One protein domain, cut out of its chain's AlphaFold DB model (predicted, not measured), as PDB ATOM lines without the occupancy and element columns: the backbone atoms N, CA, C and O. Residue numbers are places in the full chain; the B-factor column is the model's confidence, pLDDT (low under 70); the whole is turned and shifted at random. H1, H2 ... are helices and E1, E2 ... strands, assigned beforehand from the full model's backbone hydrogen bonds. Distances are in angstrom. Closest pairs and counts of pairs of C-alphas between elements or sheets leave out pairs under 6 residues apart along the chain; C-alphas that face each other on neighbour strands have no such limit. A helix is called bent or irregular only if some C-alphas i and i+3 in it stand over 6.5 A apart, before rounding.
ATOM      1  N   ARG A   2      28.304  21.359 -19.244       55.84
ATOM      2  CA  ARG A   2      29.594  21.854 -19.768       55.84
ATOM      3  C   ARG A   2      29.756  23.355 -19.489       55.84
ATOM      4  O   ARG A   2      28.742  24.023 -19.303       55.84
ATOM      5  N   SER A   3      30.991  23.860 -19.442       61.34
ATOM      6  CA  SER A   3      31.270  25.303 -19.349       61.34
ATOM      7  C   SER A   3      30.931  26.027 -20.658       61.34
ATOM      8  O   SER A   3      30.626  25.390 -21.671       61.34
ATOM      9  N   LYS A   4      31.044  27.362 -20.648       56.53
ATOM     10  CA  LYS A   4      30.938  28.225 -21.841       56.53
ATOM     11  C   LYS A   4      31.942  27.811 -22.939       56.53
ATOM     12  O   LYS A   4      31.642  27.926 -24.120       56.53
ATOM     13  N   ASP A   5      33.069  27.230 -22.534       53.41
ATOM     14  CA  ASP A   5      34.194  26.739 -23.352       53.41
ATOM     15  C   ASP A   5      34.102  25.225 -23.649       53.41
ATOM     16  O   ASP A   5      35.022  24.617 -24.193       53.41
ATOM     17  N   GLY A   6      32.999  24.572 -23.269       58.91
ATOM     18  CA  GLY A   6      32.724  23.173 -23.597       58.91
ATOM     19  C   GLY A   6      33.396  22.115 -22.710       58.91
ATOM     20  O   GLY A   6      33.116  20.927 -22.917       58.91
ATOM     21  N   ARG A   7      34.214  22.491 -21.708       76.06
ATOM     22  CA  ARG A   7      34.801  21.538 -20.738       76.06
ATOM     23  C   ARG A   7      33.711  20.925 -19.855       76.06
ATOM     24  O   ARG A   7      32.686  21.557 -19.611       76.06
ATOM     25  N   GLY A   8      33.912  19.709 -19.350       71.25
ATOM     26  CA  GLY A   8      33.015  19.140 -18.336       71.25
ATOM     27  C   GLY A   8      33.140  19.910 -17.020       71.25
ATOM     28  O   GLY A   8      34.252  20.053 -16.521       71.25
ATOM     29  N   LEU A   9      32.026  20.409 -16.475       74.88
ATOM     30  CA  LEU A   9      32.047  21.139 -15.201       74.88
ATOM     31  C   LEU A   9      32.335  20.196 -14.026       74.88
ATOM     32  O   LEU A   9      31.755  19.110 -13.936       74.88
ATOM     33  N   LEU A  10      33.195  20.641 -13.112       83.19
ATOM     34  CA  LEU A  10      33.497  19.955 -11.858       83.19
ATOM     35  C   LEU A  10      32.255  19.916 -10.947       83.19
ATOM     36  O   LEU A  10      31.446  20.844 -10.980       83.19
ATOM     37  N   PRO A  11      32.112  18.919 -10.052       84.56
ATOM     38  CA  PRO A  11      31.010  18.883  -9.085       84.56
ATOM     39  C   PRO A  11      30.884  20.162  -8.241       84.56
ATOM     40  O   PRO A  11      29.775  20.601  -7.953       84.56
ATOM     41  N   LEU A  12      32.016  20.789  -7.896       87.69
ATOM     42  CA  LEU A  12      32.061  22.077  -7.197       87.69
ATOM     43  C   LEU A  12      31.458  23.214  -8.040       87.69
ATOM     44  O   LEU A  12      30.605  23.941  -7.545       87.69
ATOM     45  N   GLU A  13      31.835  23.322  -9.317       86.56
ATOM     46  CA  GLU A  13      31.287  24.314 -10.256       86.56
ATOM     47  C   GLU A  13      29.779  24.102 -10.471       86.56
ATOM     48  O   GLU A  13      29.007  25.054 -10.456       86.56
ATOM     49  N   LEU A  14      29.327  22.845 -10.574       85.31
ATOM     50  CA  LEU A  14      27.900  22.507 -10.657       85.31
ATOM     51  C   LEU A  14      27.116  22.929  -9.403       85.31
ATOM     52  O   LEU A  14      25.973  23.362  -9.522       85.31
ATOM     53  N   SER A  15      27.719  22.824  -8.215       85.62
ATOM     54  CA  SER A  15      27.115  23.310  -6.969       85.62
ATOM     55  C   SER A  15      27.093  24.840  -6.900       85.62
ATOM     56  O   SER A  15      26.128  25.403  -6.384       85.62
ATOM     57  N   LEU A  16      28.127  25.507  -7.423       85.81
ATOM     58  CA  LEU A  16      28.246  26.969  -7.450       85.81
ATOM     59  C   LEU A  16      27.308  27.627  -8.474       85.81
ATOM     60  O   LEU A  16      26.817  28.724  -8.240       85.81
ATOM     61  N   CYS A  17      26.997  26.934  -9.571       80.12
ATOM     62  CA  CYS A  17      25.994  27.351 -10.554       80.12
ATOM     63  C   CYS A  17      24.557  26.907 -10.201       80.12
ATOM     64  O   CYS A  17      23.671  26.985 -11.054       80.12
ATOM     65  N   SER A  18      24.306  26.407  -8.984       75.19
ATOM     66  CA  SER A  18      22.972  25.969  -8.553       75.19
ATOM     67  C   SER A  18      22.196  27.078  -7.829       75.19
ATOM     68  O   SER A  18      22.772  27.930  -7.155       75.19
ATOM     69  N   GLY A  19      20.863  27.049  -7.934       69.56
ATOM     70  CA  GLY A  19      19.973  28.086  -7.390       69.56
ATOM     71  C   GLY A  19      19.976  28.246  -5.862       69.56
ATOM     72  O   GLY A  19      19.332  29.157  -5.355       69.56
ATOM     73  N   SER A  20      20.710  27.423  -5.102       67.25
ATOM     74  CA  SER A  20      20.917  27.655  -3.663       67.25
ATOM     75  C   SER A  20      21.653  28.975  -3.392       67.25
ATOM     76  O   SER A  20      21.426  29.618  -2.366       67.25
ATOM     77  N   LEU A  21      22.504  29.397  -4.332       79.44
ATOM     78  CA  LEU A  21      23.301  30.624  -4.276       79.44
ATOM     79  C   LEU A  21      22.608  31.839  -4.912       79.44
ATOM     80  O   LEU A  21      23.213  32.903  -4.970       79.44
ATOM     81  N   ASP A  22      21.348  31.712  -5.343       81.12
ATOM     82  CA  ASP A  22      20.568  32.857  -5.822       81.12
ATOM     83  C   ASP A  22      20.364  33.869  -4.681       81.12
ATOM     84  O   ASP A  22      19.753  33.558  -3.651       81.12
ATOM     85  N   VAL A  23      20.939  35.060  -4.833       85.62
ATOM     86  CA  VAL A  23      20.891  36.162  -3.866       85.62
ATOM     87  C   VAL A  23      20.586  37.459  -4.604       85.62
ATOM     88  O   VAL A  23      21.176  37.761  -5.639       85.62
ATOM     89  N   ARG A  24      19.660  38.250  -4.057       86.12
ATOM     90  CA  ARG A  24      19.372  39.592  -4.566       86.12
ATOM     91  C   ARG A  24      20.381  40.563  -3.967       86.12
ATOM     92  O   ARG A  24      20.239  40.943  -2.812       86.12
ATOM     93  N   TRP A  25      21.381  40.914  -4.763       90.38
ATOM     94  CA  TRP A  25      22.428  41.871  -4.429       90.38
ATOM     95  C   TRP A  25      22.799  42.652  -5.692       90.38
ATOM     96  O   TRP A  25      23.101  42.048  -6.725       90.38
ATOM     97  N   ASP A  26      22.738  43.980  -5.633       87.88
ATOM     98  CA  ASP A  26      23.145  44.867  -6.720       87.88
ATOM     99  C   ASP A  26      24.597  45.341  -6.517       87.88
ATOM    100  O   ASP A  26      24.855  46.133  -5.609       87.88
ATOM    101  N   PRO A  27      25.552  44.964  -7.393       85.88
ATOM    102  CA  PRO A  27      26.931  45.445  -7.313       85.88
ATOM    103  C   PRO A  27      27.065  46.968  -7.487       85.88
ATOM    104  O   PRO A  27      28.142  47.513  -7.228       85.88
ATOM    105  N   SER A  28      26.020  47.671  -7.924       85.38
ATOM    106  CA  SER A  28      26.009  49.129  -8.078       85.38
ATOM    107  C   SER A  28      25.745  49.837  -6.741       85.38
ATOM    108  O   SER A  28      26.538  50.696  -6.355       85.38
ATOM    109  N   GLY A  29      24.678  49.464  -6.024       83.12
ATOM    110  CA  GLY A  29      24.261  50.090  -4.763       83.12
ATOM    111  C   GLY A  29      24.716  49.396  -3.473       83.12
ATOM    112  O   GLY A  29      25.103  50.086  -2.528       83.12
ATOM    113  N   ASP A  30      24.694  48.064  -3.422       86.69
ATOM    114  CA  ASP A  30      24.865  47.303  -2.178       86.69
ATOM    115  C   ASP A  30      26.348  47.151  -1.779       86.69
ATOM    116  O   ASP A  30      27.268  47.300  -2.598       86.69
ATOM    117  N   SER A  31      26.623  46.856  -0.501       87.56
ATOM    118  CA  SER A  31      27.995  46.654  -0.025       87.56
ATOM    119  C   SER A  31      28.447  45.196  -0.144       87.56
ATOM    120  O   SER A  31      27.646  44.262  -0.206       87.56
ATOM    121  N   LEU A  32      29.764  44.981  -0.130       88.12
ATOM    122  CA  LEU A  32      30.348  43.636  -0.087       88.12
ATOM    123  C   LEU A  32      30.027  42.899   1.224       88.12
ATOM    124  O   LEU A  32      29.933  41.675   1.221       88.12
ATOM    125  N   ALA A  33      29.826  43.629   2.327       83.56
ATOM    126  CA  ALA A  33      29.423  43.034   3.599       83.56
ATOM    127  C   ALA A  33      28.002  42.455   3.514       83.56
ATOM    128  O   ALA A  33      27.768  41.354   4.007       83.56
ATOM    129  N   ASP A  34      27.085  43.135   2.816       86.31
ATOM    130  CA  ASP A  34      25.720  42.640   2.601       86.31
ATOM    131  C   ASP A  34      25.729  41.335   1.789       86.31
ATOM    132  O   ASP A  34      25.042  40.384   2.150       86.31
ATOM    133  N   LEU A  35      26.575  41.234   0.751       87.75
ATOM    134  CA  LEU A  35      26.753  39.991  -0.011       87.75
ATOM    135  C   LEU A  35      27.307  38.846   0.850       87.75
ATOM    136  O   LEU A  35      26.827  37.715   0.759       87.75
ATOM    137  N   ILE A  36      28.309  39.130   1.689       87.88
ATOM    138  CA  ILE A  36      28.913  38.138   2.589       87.88
ATOM    139  C   ILE A  36      27.883  37.637   3.613       87.88
ATOM    140  O   ILE A  36      27.819  36.434   3.860       87.88
ATOM    141  N   LEU A  37      27.037  38.520   4.157       84.88
ATOM    142  CA  LEU A  37      25.943  38.152   5.065       84.88
ATOM    143  C   LEU A  37      24.860  37.325   4.350       84.88
ATOM    144  O   LEU A  37      24.537  36.227   4.801       84.88
ATOM    145  N   LEU A  38      24.371  37.785   3.192       87.06
ATOM    146  CA  LEU A  38      23.352  37.092   2.386       87.06
ATOM    147  C   LEU A  38      23.775  35.683   1.941       87.06
ATOM    148  O   LEU A  38      22.917  34.824   1.734       87.06
ATOM    149  N   LEU A  39      25.080  35.444   1.774       87.62
ATOM    150  CA  LEU A  39      25.648  34.122   1.490       87.62
ATOM    151  C   LEU A  39      25.985  33.325   2.759       87.62
ATOM    152  O   LEU A  39      25.923  32.098   2.723       87.62
ATOM    153  N   GLY A  40      26.299  33.991   3.873       83.12
ATOM    154  CA  GLY A  40      26.496  33.370   5.185       83.12
ATOM    155  C   GLY A  40      25.225  32.728   5.749       83.12
ATOM    156  O   GLY A  40      25.308  31.674   6.376       83.12
ATOM    157  N   ASP A  41      24.057  33.305   5.448       84.38
ATOM    158  CA  ASP A  41      22.736  32.762   5.801       84.38
ATOM    159  C   ASP A  41      22.285  31.583   4.900       84.38
ATOM    160  O   ASP A  41      21.236  30.978   5.143       84.38
ATOM    161  N   LYS A  42      23.044  31.221   3.850       86.94
ATOM    162  CA  LYS A  42      22.746  30.057   2.991       86.94
ATOM    163  C   LYS A  42      23.378  28.774   3.531       86.94
ATOM    164  O   LYS A  42      24.477  28.779   4.083       86.94
ATOM    165  N   ASP A  43      22.751  27.630   3.247       86.50
ATOM    166  CA  ASP A  43      23.399  26.331   3.453       86.50
ATOM    167  C   ASP A  43      24.513  26.093   2.416       86.50
ATOM    168  O   ASP A  43      24.306  25.539   1.334       86.50
ATOM    169  N   LEU A  44      25.728  26.505   2.773       89.25
ATOM    170  CA  LEU A  44      26.942  26.255   1.999       89.25
ATOM    171  C   LEU A  44      27.583  24.885   2.304       89.25
ATOM    172  O   LEU A  44      28.716  24.647   1.882       89.25
ATOM    173  N   THR A  45      26.916  23.963   3.014       87.94
ATOM    174  CA  THR A  45      27.506  22.673   3.433       87.94
ATOM    175  C   THR A  45      27.966  21.830   2.244       87.94
ATOM    176  O   THR A  45      29.080  21.301   2.258       87.94
ATOM    177  N   VAL A  46      27.161  21.752   1.178       87.94
ATOM    178  CA  VAL A  46      27.526  21.025  -0.053       87.94
ATOM    179  C   VAL A  46      28.739  21.673  -0.729       87.94
ATOM    180  O   VAL A  46      29.704  20.979  -1.050       87.94
ATOM    181  N   VAL A  47      28.744  23.005  -0.860       89.56
ATOM    182  CA  VAL A  47      29.865  23.768  -1.439       89.56
ATOM    183  C   VAL A  47      31.142  23.550  -0.623       89.56
ATOM    184  O   VAL A  47      32.190  23.264  -1.196       89.56
ATOM    185  N   ARG A  48      31.059  23.587   0.714       89.69
ATOM    186  CA  ARG A  48      32.180  23.355   1.640       89.69
ATOM    187  C   ARG A  48      32.750  21.941   1.518       89.69
ATOM    188  O   ARG A  48      33.964  21.785   1.422       89.69
ATOM    189  N   LEU A  49      31.902  20.910   1.479       89.31
ATOM    190  CA  LEU A  49      32.339  19.517   1.311       89.31
ATOM    191  C   LEU A  49      33.005  19.288  -0.053       89.31
ATOM    192  O   LEU A  49      34.054  18.645  -0.135       89.31
ATOM    193  N   LEU A  50      32.439  19.852  -1.123       90.25
ATOM    194  CA  LEU A  50      33.019  19.769  -2.464       90.25
ATOM    195  C   LEU A  50      34.323  20.569  -2.567       90.25
ATOM    196  O   LEU A  50      35.295  20.061  -3.118       90.25
ATOM    197  N   ALA A  51      34.408  21.758  -1.967       90.00
ATOM    198  CA  ALA A  51      35.640  22.541  -1.889       90.00
ATOM    199  C   ALA A  51      36.727  21.827  -1.070       90.00
ATOM    200  O   ALA A  51      37.899  21.878  -1.432       90.00
ATOM    201  N   GLN A  52      36.380  21.084  -0.014       89.62
ATOM    202  CA  GLN A  52      37.346  20.244   0.703       89.62
ATOM    203  C   GLN A  52      37.909  19.123  -0.185       89.62
ATOM    204  O   GLN A  52      39.127  18.928  -0.197       89.62
ATOM    205  N   LYS A  53      37.054  18.420  -0.947       88.69
ATOM    206  CA  LYS A  53      37.446  17.282  -1.806       88.69
ATOM    207  C   LYS A  53      38.119  17.685  -3.123       88.69
ATOM    208  O   LYS A  53      38.960  16.933  -3.613       88.69
ATOM    209  N   THR A  54      37.789  18.844  -3.684       88.81
ATOM    210  CA  THR A  54      38.444  19.387  -4.882       88.81
ATOM    211  C   THR A  54      39.887  19.785  -4.563       88.81
ATOM    212  O   THR A  54      40.169  20.397  -3.527       88.81
ATOM    213  N   LYS A  55      40.817  19.428  -5.457       83.25
ATOM    214  CA  LYS A  55      42.226  19.846  -5.369       83.25
ATOM    215  C   LYS A  55      42.418  21.266  -5.908       83.25
ATOM    216  O   LYS A  55      42.984  22.095  -5.213       83.25
ATOM    217  N   GLU A  56      41.867  21.531  -7.087       84.00
ATOM    218  CA  GLU A  56      42.055  22.746  -7.899       84.00
ATOM    219  C   GLU A  56      41.042  23.860  -7.547       84.00
ATOM    220  O   GLU A  56      40.402  24.448  -8.418       84.00
ATOM    221  N   VAL A  57      40.808  24.107  -6.251       87.56
ATOM    222  CA  VAL A  57      39.841  25.133  -5.787       87.56
ATOM    223  C   VAL A  57      40.300  26.544  -6.158       87.56
ATOM    224  O   VAL A  57      39.482  27.400  -6.475       87.56
ATOM    225  N   ASP A  58      41.611  26.753  -6.154       85.81
ATOM    226  CA  ASP A  58      42.313  27.938  -6.631       85.81
ATOM    227  C   ASP A  58      42.062  28.211  -8.120       85.81
ATOM    228  O   ASP A  58      41.722  29.333  -8.486       85.81
ATOM    229  N   VAL A  59      42.146  27.186  -8.974       86.62
ATOM    230  CA  VAL A  59      41.865  27.305 -10.417       86.62
ATOM    231  C   VAL A  59      40.396  27.668 -10.656       86.62
ATOM    232  O   VAL A  59      40.096  28.525 -11.487       86.62
ATOM    233  N   VAL A  60      39.477  27.066  -9.895       88.50
ATOM    234  CA  VAL A  60      38.040  27.380  -9.955       88.50
ATOM    235  C   VAL A  60      37.766  28.814  -9.479       88.50
ATOM    236  O   VAL A  60      37.065  29.561 -10.160       88.50
ATOM    237  N   ALA A  61      38.352  29.239  -8.356       90.50
ATOM    238  CA  ALA A  61      38.225  30.607  -7.848       90.50
ATOM    239  C   ALA A  61      38.807  31.642  -8.829       90.50
ATOM    240  O   ALA A  61      38.175  32.664  -9.092       90.50
ATOM    241  N   HIS A  62      39.964  31.353  -9.433       88.75
ATOM    242  CA  HIS A  62      40.578  32.177 -10.476       88.75
ATOM    243  C   HIS A  62      39.675  32.319 -11.710       88.75
ATOM    244  O   HIS A  62      39.557  33.414 -12.257       88.75
ATOM    245  N   ALA A  63      39.010  31.241 -12.140       87.25
ATOM    246  CA  ALA A  63      38.094  31.280 -13.278       87.25
ATOM    247  C   ALA A  63      36.885  32.198 -13.019       87.25
ATOM    248  O   ALA A  63      36.581  33.045 -13.860       87.25
ATOM    249  N   TYR A  64      36.247  32.096 -11.845       89.38
ATOM    250  CA  TYR A  64      35.150  32.994 -11.463       89.38
ATOM    251  C   TYR A  64      35.617  34.456 -11.341       89.38
ATOM    252  O   TYR A  64      34.993  35.344 -11.921       89.38
ATOM    253  N   ALA A  65      36.765  34.699 -10.698       88.19
ATOM    254  CA  ALA A  65      37.338  36.037 -10.530       88.19
ATOM    255  C   ALA A  65      37.780  36.691 -11.858       88.19
ATOM    256  O   ALA A  65      37.668  37.897 -12.039       88.19
ATOM    257  N   ARG A  66      38.251  35.914 -12.844       82.62
ATOM    258  CA  ARG A  66      38.565  36.448 -14.184       82.62
ATOM    259  C   ARG A  66      37.308  36.685 -15.034       82.62
ATOM    260  O   ARG A  66      37.351  37.459 -15.998       82.62
ATOM    261  N   ALA A  67      36.190  36.044 -14.689       82.94
ATOM    262  CA  ALA A  67      34.891  36.243 -15.328       82.94
ATOM    263  C   ALA A  67      34.110  37.453 -14.776       82.94
ATOM    264  O   ALA A  67      33.285  38.001 -15.509       82.94
ATOM    265  N   GLY A  68      34.381  37.897 -13.543       82.81
ATOM    266  CA  GLY A  68      33.546  38.863 -12.817       82.81
ATOM    267  C   GLY A  68      32.376  38.212 -12.063       82.81
ATOM    268  O   GLY A  68      31.392  38.880 -11.743       82.81
ATOM    269  N   GLU A  69      32.421  36.895 -11.842       87.94
ATOM    270  CA  GLU A  69      31.346  36.117 -11.213       87.94
ATOM    271  C   GLU A  69      31.506  36.117  -9.678       87.94
ATOM    272  O   GLU A  69      31.730  35.095  -9.020       87.94
ATOM    273  N   ILE A  70      31.360  37.319  -9.111       90.75
ATOM    274  CA  ILE A  70      31.631  37.660  -7.708       90.75
ATOM    275  C   ILE A  70      30.814  36.862  -6.673       90.75
ATOM    276  O   ILE A  70      31.292  36.631  -5.563       90.75
ATOM    277  N   VAL A  71      29.603  36.401  -7.007       91.94
ATOM    278  CA  VAL A  71      28.745  35.637  -6.078       91.94
ATOM    279  C   VAL A  71      29.307  34.221  -5.827       91.94
ATOM    280  O   VAL A  71      29.599  33.912  -4.667       91.94
ATOM    281  N   PRO A  72      29.577  33.383  -6.857       92.31
ATOM    282  CA  PRO A  72      30.379  32.163  -6.710       92.31
ATOM    283  C   PRO A  72      31.732  32.369  -6.016       92.31
ATOM    284  O   PRO A  72      32.101  31.566  -5.156       92.31
ATOM    285  N   LEU A  73      32.456  33.448  -6.343       92.81
ATOM    286  CA  LEU A  73      33.747  33.758  -5.720       92.81
ATOM    287  C   LEU A  73      33.609  34.029  -4.212       92.81
ATOM    288  O   LEU A  73      34.373  33.483  -3.418       92.81
ATOM    289  N   THR A  74      32.607  34.812  -3.803       93.44
ATOM    290  CA  THR A  74      32.329  35.101  -2.386       93.44
ATOM    291  C   THR A  74      31.963  33.825  -1.628       93.44
ATOM    292  O   THR A  74      32.504  33.569  -0.553       93.44
ATOM    293  N   ALA A  75      31.112  32.971  -2.207       92.75
ATOM    294  CA  ALA A  75      30.750  31.689  -1.605       92.75
ATOM    295  C   ALA A  75      31.964  30.754  -1.431       92.75
ATOM    296  O   ALA A  75      32.074  30.077  -0.407       92.75
ATOM    297  N   LEU A  76      32.899  30.746  -2.391       92.25
ATOM    298  CA  LEU A  76      34.168  30.019  -2.284       92.25
ATOM    299  C   LEU A  76      35.079  30.579  -1.185       92.25
ATOM    300  O   LEU A  76      35.619  29.800  -0.401       92.25
ATOM    301  N   LEU A  77      35.227  31.903  -1.090       89.69
ATOM    302  CA  LEU A  77      36.028  32.548  -0.046       89.69
ATOM    303  C   LEU A  77      35.481  32.230   1.358       89.69
ATOM    304  O   LEU A  77      36.245  31.787   2.217       89.69
ATOM    305  N   ILE A  78      34.159  32.313   1.561       88.31
ATOM    306  CA  ILE A  78      33.487  31.976   2.833       88.31
ATOM    307  C   ILE A  78      33.766  30.530   3.293       88.31
ATOM    308  O   ILE A  78      33.844  30.274   4.496       88.31
ATOM    309  N   VAL A  79      33.906  29.562   2.375       90.69
ATOM    310  CA  VAL A  79      34.105  28.141   2.743       90.69
ATOM    311  C   VAL A  79      35.541  27.628   2.615       90.69
ATOM    312  O   VAL A  79      35.814  26.527   3.096       90.69
ATOM    313  N   ALA A  80      36.433  28.363   1.944       88.06
ATOM    314  CA  ALA A  80      37.746  27.858   1.542       88.06
ATOM    315  C   ALA A  80      38.853  28.928   1.412       88.06
ATOM    316  O   ALA A  80      39.824  28.677   0.698       88.06
ATOM    317  N   VAL A  81      38.765  30.079   2.099       87.12
ATOM    318  CA  VAL A  81      39.784  31.159   2.053       87.12
ATOM    319  C   VAL A  81      41.236  30.659   2.137       87.12
ATOM    320  O   VAL A  81      42.057  31.069   1.321       87.12
ATOM    321  N   ASP A  82      41.558  29.706   3.018       82.88
ATOM    322  CA  ASP A  82      42.926  29.177   3.173       82.88
ATOM    323  C   ASP A  82      43.438  28.345   1.980       82.88
ATOM    324  O   ASP A  82      44.636  28.095   1.876       82.88
ATOM    325  N   LYS A  83      42.559  27.925   1.059       81.31
ATOM    326  CA  LYS A  83      42.939  27.333  -0.238       81.31
ATOM    327  C   LYS A  83      43.101  28.374  -1.356       81.31
ATOM    328  O   LYS A  83      43.507  28.000  -2.450       81.31
ATOM    329  N   ILE A  84      42.725  29.635  -1.120       83.75
ATOM    330  CA  ILE A  84      42.536  30.659  -2.164       83.75
ATOM    331  C   ILE A  84      43.463  31.865  -1.948       83.75
ATOM    332  O   ILE A  84      44.112  32.298  -2.896       83.75
ATOM    333  N   ARG A  85      43.553  32.387  -0.715       75.62
ATOM    334  CA  ARG A  85      44.301  33.609  -0.345       75.62
ATOM    335  C   ARG A  85      45.747  33.591  -0.841       75.62
ATOM    336  O   ARG A  85      46.189  34.528  -1.496       75.62
ATOM    337  N   ASP A  86      46.449  32.499  -0.554       69.56
ATOM    338  CA  ASP A  86      47.883  32.334  -0.813       69.56
ATOM    339  C   ASP A  86      48.161  31.531  -2.108       69.56
ATOM    340  O   ASP A  86      49.280  31.076  -2.351       69.56
ATOM    341  N   ALA A  87      47.136  31.313  -2.946       73.88
ATOM    342  CA  ALA A  87      47.237  30.485  -4.144       73.88
ATOM    343  C   ALA A  87      47.779  31.266  -5.355       73.88
ATOM    344  O   ALA A  87      47.169  32.223  -5.843       73.88
ATOM    345  N   ALA A  88      48.928  30.818  -5.868       71.62
ATOM    346  CA  ALA A  88      49.602  31.404  -7.022       71.62
ATOM    347  C   ALA A  88      49.387  30.538  -8.278       71.62
ATOM    348  O   ALA A  88      49.960  29.452  -8.413       71.62
ATOM    349  N   VAL A  89      48.562  31.037  -9.199       64.12
ATOM    350  CA  VAL A  89      48.117  30.341 -10.413       64.12
ATOM    351  C   VAL A  89      49.115  30.584 -11.549       64.12
ATOM    352  O   VAL A  89      49.627  31.689 -11.726       64.12
ATOM    353  N   ALA A  90      49.408  29.542 -12.331       58.00
ATOM    354  CA  ALA A  90      50.251  29.651 -13.520       58.00
ATOM    355  C   ALA A  90      49.407  30.051 -14.742       58.00
ATOM    356  O   ALA A  90      48.448  29.361 -15.086       58.00
ATOM    357  N   LEU A  91      49.777  31.144 -15.411       53.19
ATOM    358  CA  LEU A  91      49.069  31.628 -16.599       53.19
ATOM    359  C   LEU A  91      49.308  30.703 -17.807       53.19
ATOM    360  O   LEU A  91      50.435  30.558 -18.287       53.19
ATOM    361  N   GLN A  92      48.233  30.100 -18.322       45.12
ATOM    362  CA  GLN A  92      48.223  29.403 -19.612       45.12
ATOM    363  C   GLN A  92      47.838  30.365 -20.743       45.12
ATOM    364  O   GLN A  92      46.715  30.341 -21.240       45.12
ATOM    365  N   ASP A  93      48.792  31.194 -21.165       39.00
ATOM    366  CA  ASP A  93      48.737  31.828 -22.487       39.00
ATOM    367  C   ASP A  93      49.270  30.858 -23.559       39.00
ATOM    368  O   ASP A  93      50.191  30.073 -23.297       39.00
ATOM    369  N   LYS A 101      57.204  30.561 -16.528       46.25
ATOM    370  CA  LYS A 101      56.034  31.454 -16.455       46.25
ATOM    371  C   LYS A 101      55.794  31.884 -14.990       46.25
ATOM    372  O   LYS A 101      55.659  31.005 -14.132       46.25
ATOM    373  N   PRO A 102      55.770  33.197 -14.674       53.16
ATOM    374  CA  PRO A 102      55.595  33.664 -13.304       53.16
ATOM    375  C   PRO A 102      54.219  33.241 -12.788       53.16
ATOM    376  O   PRO A 102      53.210  33.402 -13.477       53.16
ATOM    377  N   LYS A 103      54.175  32.693 -11.572       62.09
ATOM    378  CA  LYS A 103      52.909  32.421 -10.889       62.09
ATOM    379  C   LYS A 103      52.410  33.723 -10.277       62.09
ATOM    380  O   LYS A 103      53.109  34.296  -9.449       62.09
ATOM    381  N   THR A 104      51.215  34.155 -10.656       76.31
ATOM    382  CA  THR A 104      50.562  35.336 -10.076       76.31
ATOM    383  C   THR A 104      49.477  34.907  -9.103       76.31
ATOM    384  O   THR A 104      48.805  33.896  -9.325       76.31
ATOM    385  N   THR A 105      49.253  35.678  -8.044       85.81
ATOM    386  CA  THR A 105      48.089  35.461  -7.174       85.81
ATOM    387  C   THR A 105      46.787  35.738  -7.931       85.81
ATOM    388  O   THR A 105      46.759  36.449  -8.941       85.81
ATOM    389  N   ILE A 106      45.669  35.199  -7.435       87.88
ATOM    390  CA  ILE A 106      44.338  35.530  -7.975       87.88
ATOM    391  C   ILE A 106      44.099  37.046  -7.890       87.88
ATOM    392  O   ILE A 106      43.625  37.648  -8.849       87.88
ATOM    393  N   TYR A 107      44.520  37.675  -6.790       87.56
ATOM    394  CA  TYR A 107      44.414  39.114  -6.559       87.56
ATOM    395  C   TYR A 107      45.180  39.952  -7.596       87.56
ATOM    396  O   TYR A 107      44.598  40.838  -8.224       87.56
ATOM    397  N   GLU A 108      46.445  39.617  -7.865       86.19
ATOM    398  CA  GLU A 108      47.228  40.233  -8.946       86.19
ATOM    399  C   GLU A 108      46.559  40.050 -10.312       86.19
ATOM    400  O   GLU A 108      46.513  40.989 -11.106       86.19
ATOM    401  N   SER A 109      46.008  38.865 -10.590       86.50
ATOM    402  CA  SER A 109      45.331  38.599 -11.860       86.50
ATOM    403  C   SER A 109      44.058  39.432 -12.035       86.50
ATOM    404  O   SER A 109      43.813  39.910 -13.143       86.50
ATOM    405  N   VAL A 110      43.262  39.636 -10.979       90.12
ATOM    406  CA  VAL A 110      42.067  40.501 -11.021       90.12
ATOM    407  C   VAL A 110      42.473  41.962 -11.221       90.12
ATOM    408  O   VAL A 110      41.890  42.634 -12.068       90.12
ATOM    409  N   ILE A 111      43.523  42.442 -10.542       89.62
ATOM    410  CA  ILE A 111      44.086  43.787 -10.768       89.62
ATOM    411  C   ILE A 111      44.515  43.949 -12.234       89.62
ATOM    412  O   ILE A 111      44.134  44.915 -12.892       89.62
ATOM    413  N   GLN A 112      45.266  42.993 -12.784       87.31
ATOM    414  CA  GLN A 112      45.753  43.058 -14.166       87.31
ATOM    415  C   GLN A 112      44.628  42.921 -15.210       87.31
ATOM    416  O   GLN A 112      44.730  43.486 -16.297       87.31
ATOM    417  N   GLU A 113      43.543  42.206 -14.912       88.44
ATOM    418  CA  GLU A 113      42.336  42.176 -15.751       88.44
ATOM    419  C   GLU A 113      41.552  43.500 -15.649       88.44
ATOM    420  O   GLU A 113      41.127  44.037 -16.672       88.44
ATOM    421  N   ALA A 114      41.437  44.094 -14.454       90.50
ATOM    422  CA  ALA A 114      40.794  45.394 -14.239       90.50
ATOM    423  C   ALA A 114      41.496  46.518 -15.020       90.50
ATOM    424  O   ALA A 114      40.821  47.291 -15.706       90.50
ATOM    425  N   LEU A 115      42.834  46.550 -15.003       88.50
ATOM    426  CA  LEU A 115      43.655  47.499 -15.770       88.50
ATOM    427  C   LEU A 115      43.533  47.326 -17.299       88.50
ATOM    428  O   LEU A 115      43.758  48.283 -18.036       88.50
ATOM    429  N   ARG A 116      43.177  46.130 -17.790       85.69
ATOM    430  CA  ARG A 116      42.905  45.871 -19.221       85.69
ATOM    431  C   ARG A 116      41.447  46.127 -19.612       85.69
ATOM    432  O   ARG A 116      41.158  46.336 -20.788       85.69
ATOM    433  N   SER A 117      40.525  46.075 -18.654       84.69
ATOM    434  CA  SER A 117      39.092  46.257 -18.892       84.69
ATOM    435  C   SER A 117      38.736  47.719 -19.197       84.69
ATOM    436  O   SER A 117      39.263  48.649 -18.585       84.69
ATOM    437  N   SER A 118      37.814  47.941 -20.138       73.56
ATOM    438  CA  SER A 118      37.411  49.297 -20.526       73.56
ATOM    439  C   SER A 118      36.628  50.001 -19.413       73.56
ATOM    440  O   SER A 118      35.807  49.387 -18.721       73.56
ATOM    441  N   SER A 119      36.865  51.313 -19.272       65.88
ATOM    442  CA  SER A 119      36.376  52.165 -18.173       65.88
ATOM    443  C   SER A 119      34.871  52.064 -17.909       65.88
ATOM    444  O   SER A 119      34.444  52.159 -16.763       65.88
ATOM    445  N   ASN A 120      34.085  51.845 -18.966       63.44
ATOM    446  CA  ASN A 120      32.623  51.924 -18.955       63.44
ATOM    447  C   ASN A 120      31.948  50.536 -18.988       63.44
ATOM    448  O   ASN A 120      30.767  50.437 -19.316       63.44
ATOM    449  N   SER A 121      32.685  49.451 -18.724       81.69
ATOM    450  CA  SER A 121      32.146  48.086 -18.785       81.69
ATOM    451  C   SER A 121      31.601  47.598 -17.436       81.69
ATOM    452  O   SER A 121      32.234  47.776 -16.395       81.69
ATOM    453  N   GLN A 122      30.470  46.881 -17.458       85.69
ATOM    454  CA  GLN A 122      29.936  46.190 -16.272       85.69
ATOM    455  C   GLN A 122      30.974  45.225 -15.671       85.69
ATOM    456  O   GLN A 122      31.104  45.136 -14.452       85.69
ATOM    457  N   LYS A 123      31.773  44.562 -16.528       86.75
ATOM    458  CA  LYS A 123      32.883  43.697 -16.102       86.75
ATOM    459  C   LYS A 123      33.894  44.461 -15.243       86.75
ATOM    460  O   LYS A 123      34.282  43.956 -14.199       86.75
ATOM    461  N   ARG A 124      34.296  45.675 -15.635       90.38
ATOM    462  CA  ARG A 124      35.227  46.494 -14.844       90.38
ATOM    463  C   ARG A 124      34.673  46.832 -13.464       90.38
ATOM    464  O   ARG A 124      35.408  46.754 -12.487       90.38
ATOM    465  N   MET A 125      33.394  47.193 -13.375       90.44
ATOM    466  CA  MET A 125      32.762  47.494 -12.089       90.44
ATOM    467  C   MET A 125      32.743  46.260 -11.171       90.44
ATOM    468  O   MET A 125      33.112  46.372 -10.004       90.44
ATOM    469  N   LEU A 126      32.444  45.075 -11.715       91.31
ATOM    470  CA  LEU A 126      32.548  43.800 -10.992       91.31
ATOM    471  C   LEU A 126      33.992  43.494 -10.554       91.31
ATOM    472  O   LEU A 126      34.207  43.234  -9.376       91.31
ATOM    473  N   LEU A 127      34.987  43.638 -11.437       91.94
ATOM    474  CA  LEU A 127      36.407  43.438 -11.101       91.94
ATOM    475  C   LEU A 127      36.881  44.384  -9.978       91.94
ATOM    476  O   LEU A 127      37.628  43.972  -9.097       91.94
ATOM    477  N   LEU A 128      36.422  45.643  -9.956       91.75
ATOM    478  CA  LEU A 128      36.710  46.582  -8.858       91.75
ATOM    479  C   LEU A 128      36.062  46.139  -7.532       91.75
ATOM    480  O   LEU A 128      36.683  46.266  -6.476       91.75
ATOM    481  N   ARG A 129      34.845  45.576  -7.571       92.25
ATOM    482  CA  ARG A 129      34.214  44.946  -6.397       92.25
ATOM    483  C   ARG A 129      34.978  43.693  -5.951       92.25
ATOM    484  O   ARG A 129      35.122  43.486  -4.752       92.25
ATOM    485  N   GLU A 130      35.520  42.901  -6.875       92.00
ATOM    486  CA  GLU A 130      36.313  41.699  -6.574       92.00
ATOM    487  C   GLU A 130      37.689  42.025  -5.970       92.00
ATOM    488  O   GLU A 130      38.123  41.323  -5.058       92.00
ATOM    489  N   ILE A 131      38.342  43.122  -6.381       91.06
ATOM    490  CA  ILE A 131      39.546  43.645  -5.701       91.06
ATOM    491  C   ILE A 131      39.225  43.948  -4.230       91.06
ATOM    492  O   ILE A 131      39.935  43.475  -3.343       91.06
ATOM    493  N   GLY A 132      38.131  44.673  -3.965       89.31
ATOM    494  CA  GLY A 132      37.684  44.969  -2.599       89.31
ATOM    495  C   GLY A 132      37.287  43.720  -1.802       89.31
ATOM    496  O   GLY A 132      37.600  43.612  -0.620       89.31
ATOM    497  N   LEU A 133      36.645  42.740  -2.445       90.62
ATOM    498  CA  LEU A 133      36.275  41.466  -1.825       90.62
ATOM    499  C   LEU A 133      37.515  40.675  -1.396       90.62
ATOM    500  O   LEU A 133      37.585  40.201  -0.266       90.62
ATOM    501  N   LEU A 134      38.507  40.551  -2.278       89.31
ATOM    502  CA  LEU A 134      39.744  39.835  -1.976       89.31
ATOM    503  C   LEU A 134      40.527  40.529  -0.848       89.31
ATOM    504  O   LEU A 134      41.042  39.838   0.030       89.31
ATOM    505  N   GLN A 135      40.532  41.868  -0.798       87.00
ATOM    506  CA  GLN A 135      41.089  42.631   0.330       87.00
ATOM    507  C   GLN A 135      40.387  42.322   1.664       87.00
ATOM    508  O   GLN A 135      41.066  42.139   2.672       87.00
ATOM    509  N   LEU A 136      39.052  42.201   1.684       85.62
ATOM    510  CA  LEU A 136      38.299  41.819   2.893       85.62
ATOM    511  C   LEU A 136      38.652  40.407   3.395       85.62
ATOM    512  O   LEU A 136      38.632  40.168   4.598       85.62
ATOM    513  N   PHE A 137      39.032  39.491   2.497       85.19
ATOM    514  CA  PHE A 137      39.541  38.154   2.839       85.19
ATOM    515  C   PHE A 137      41.074  38.103   3.032       85.19
ATOM    516  O   PHE A 137      41.672  37.024   3.040       85.19
ATOM    517  N   GLY A 138      41.720  39.259   3.220       79.12
ATOM    518  CA  GLY A 138      43.135  39.365   3.580       79.12
ATOM    519  C   GLY A 138      44.121  39.230   2.417       79.12
ATOM    520  O   GLY A 138      45.306  39.005   2.661       79.12
ATOM    521  N   ALA A 139      43.677  39.356   1.162       82.62
ATOM    522  CA  ALA A 139      44.596  39.462   0.032       82.62
ATOM    523  C   ALA A 139      45.266  40.846   0.005       82.62
ATOM    524  O   ALA A 139      44.601  41.881   0.062       82.62
ATOM    525  N   ALA A 140      46.590  40.855  -0.126       74.62
ATOM    526  CA  ALA A 140      47.409  42.058  -0.200       74.62
ATOM    527  C   ALA A 140      48.420  41.952  -1.350       74.62
ATOM    528  O   ALA A 140      48.758  40.855  -1.801       74.62
ATOM    529  N   VAL A 141      48.935  43.095  -1.812       67.50
ATOM    530  CA  VAL A 141      50.113  43.107  -2.687       67.50
ATOM    531  C   VAL A 141      51.339  42.829  -1.824       67.50
ATOM    532  O   VAL A 141      51.765  43.683  -1.052       67.50
TER     533      VAL A 141
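Overview. This is residues 2 to 93 and 101 to 141 of the 669 residues of the protein "uncharacterized protein LOC108810110 isoform X1" of Raphanus sativus (UniProt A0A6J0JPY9). Two helical hairpins, H4 with H5 and H6 with H7, make an up-and-down bundle of four helices, each running against the one before it. H2 and H3 pack across H5, H1 packs on H3, and a small antiparallel sheet, E1 - E2, sits beside H4 and H6. The printed part has 133 residues, with seven named helices and two named strands in the order H1 H2 H3 H4 H5 E1 E2 H6 H7, mostly helix. It is compact, with a radius of gyration of the C-alphas of 14.1 A and spans of 36 by 35 by 30 A.

Arrangement. E1, residues 88 to 90, and E2, residues 103 to 105, are antiparallel neighbours; N 89 and O 104 are within hydrogen-bond range at 2.9 A. H4, residues 57 to 67, touches H6, residues 106 to 116, at a shallow tilt of 16 degrees, the closest C-alphas being those of His 62 and Ile 106, 5.6 A apart. H6 and H7, residues 122 to 136, form a hairpin, closest at C-alphas 114 and 124, 5.7 A. H4 and H5, residues 70 to 83, form another, closest at C-alphas 61 and 73, 5.9 A. H2, residues 32 to 40, touches H5 about perpendicular at 74 degrees, closest at C-alphas 39 and 75, 6.4 A. H3, residues 45 to 53, touches residues 75 to 80 of H5 alone, closest at C-alphas 48 and 79, 5.3 A. H1, residues 11 to 16, touches H3, closest at C-alphas 12 and 50, 5.4 A. Every O i to N i+4 pair is within hydrogen-bond range in H1, H2, H3, H4, H6 and H7, and 8 of 10 in H5.

Along the chain. H1 begins at C-alpha 11 (31.010, 18.883, -9.085). H7, 21.4 A long, ends at C-alpha 136 (38.299, 41.819, 2.893). H5, 17.0 A, is irregular: C-alphas 79 and 82 are 8.9 A apart. H4 measures 15.5 A and H6 15.3 A.

Size, cuts and confidence. The C-alphas farthest apart, of Asp 41 and Lys 101, are 40.1 A apart. Residues 94 to 100 are not printed; C-alphas 93 and 101 are 9.5 A apart across the cut. The link from H1 to H2 is long. Mean pLDDT of the printed part is 82.2; 19 residues are under 70, among them 2 to 6, 89 to 93 and 101 to 103.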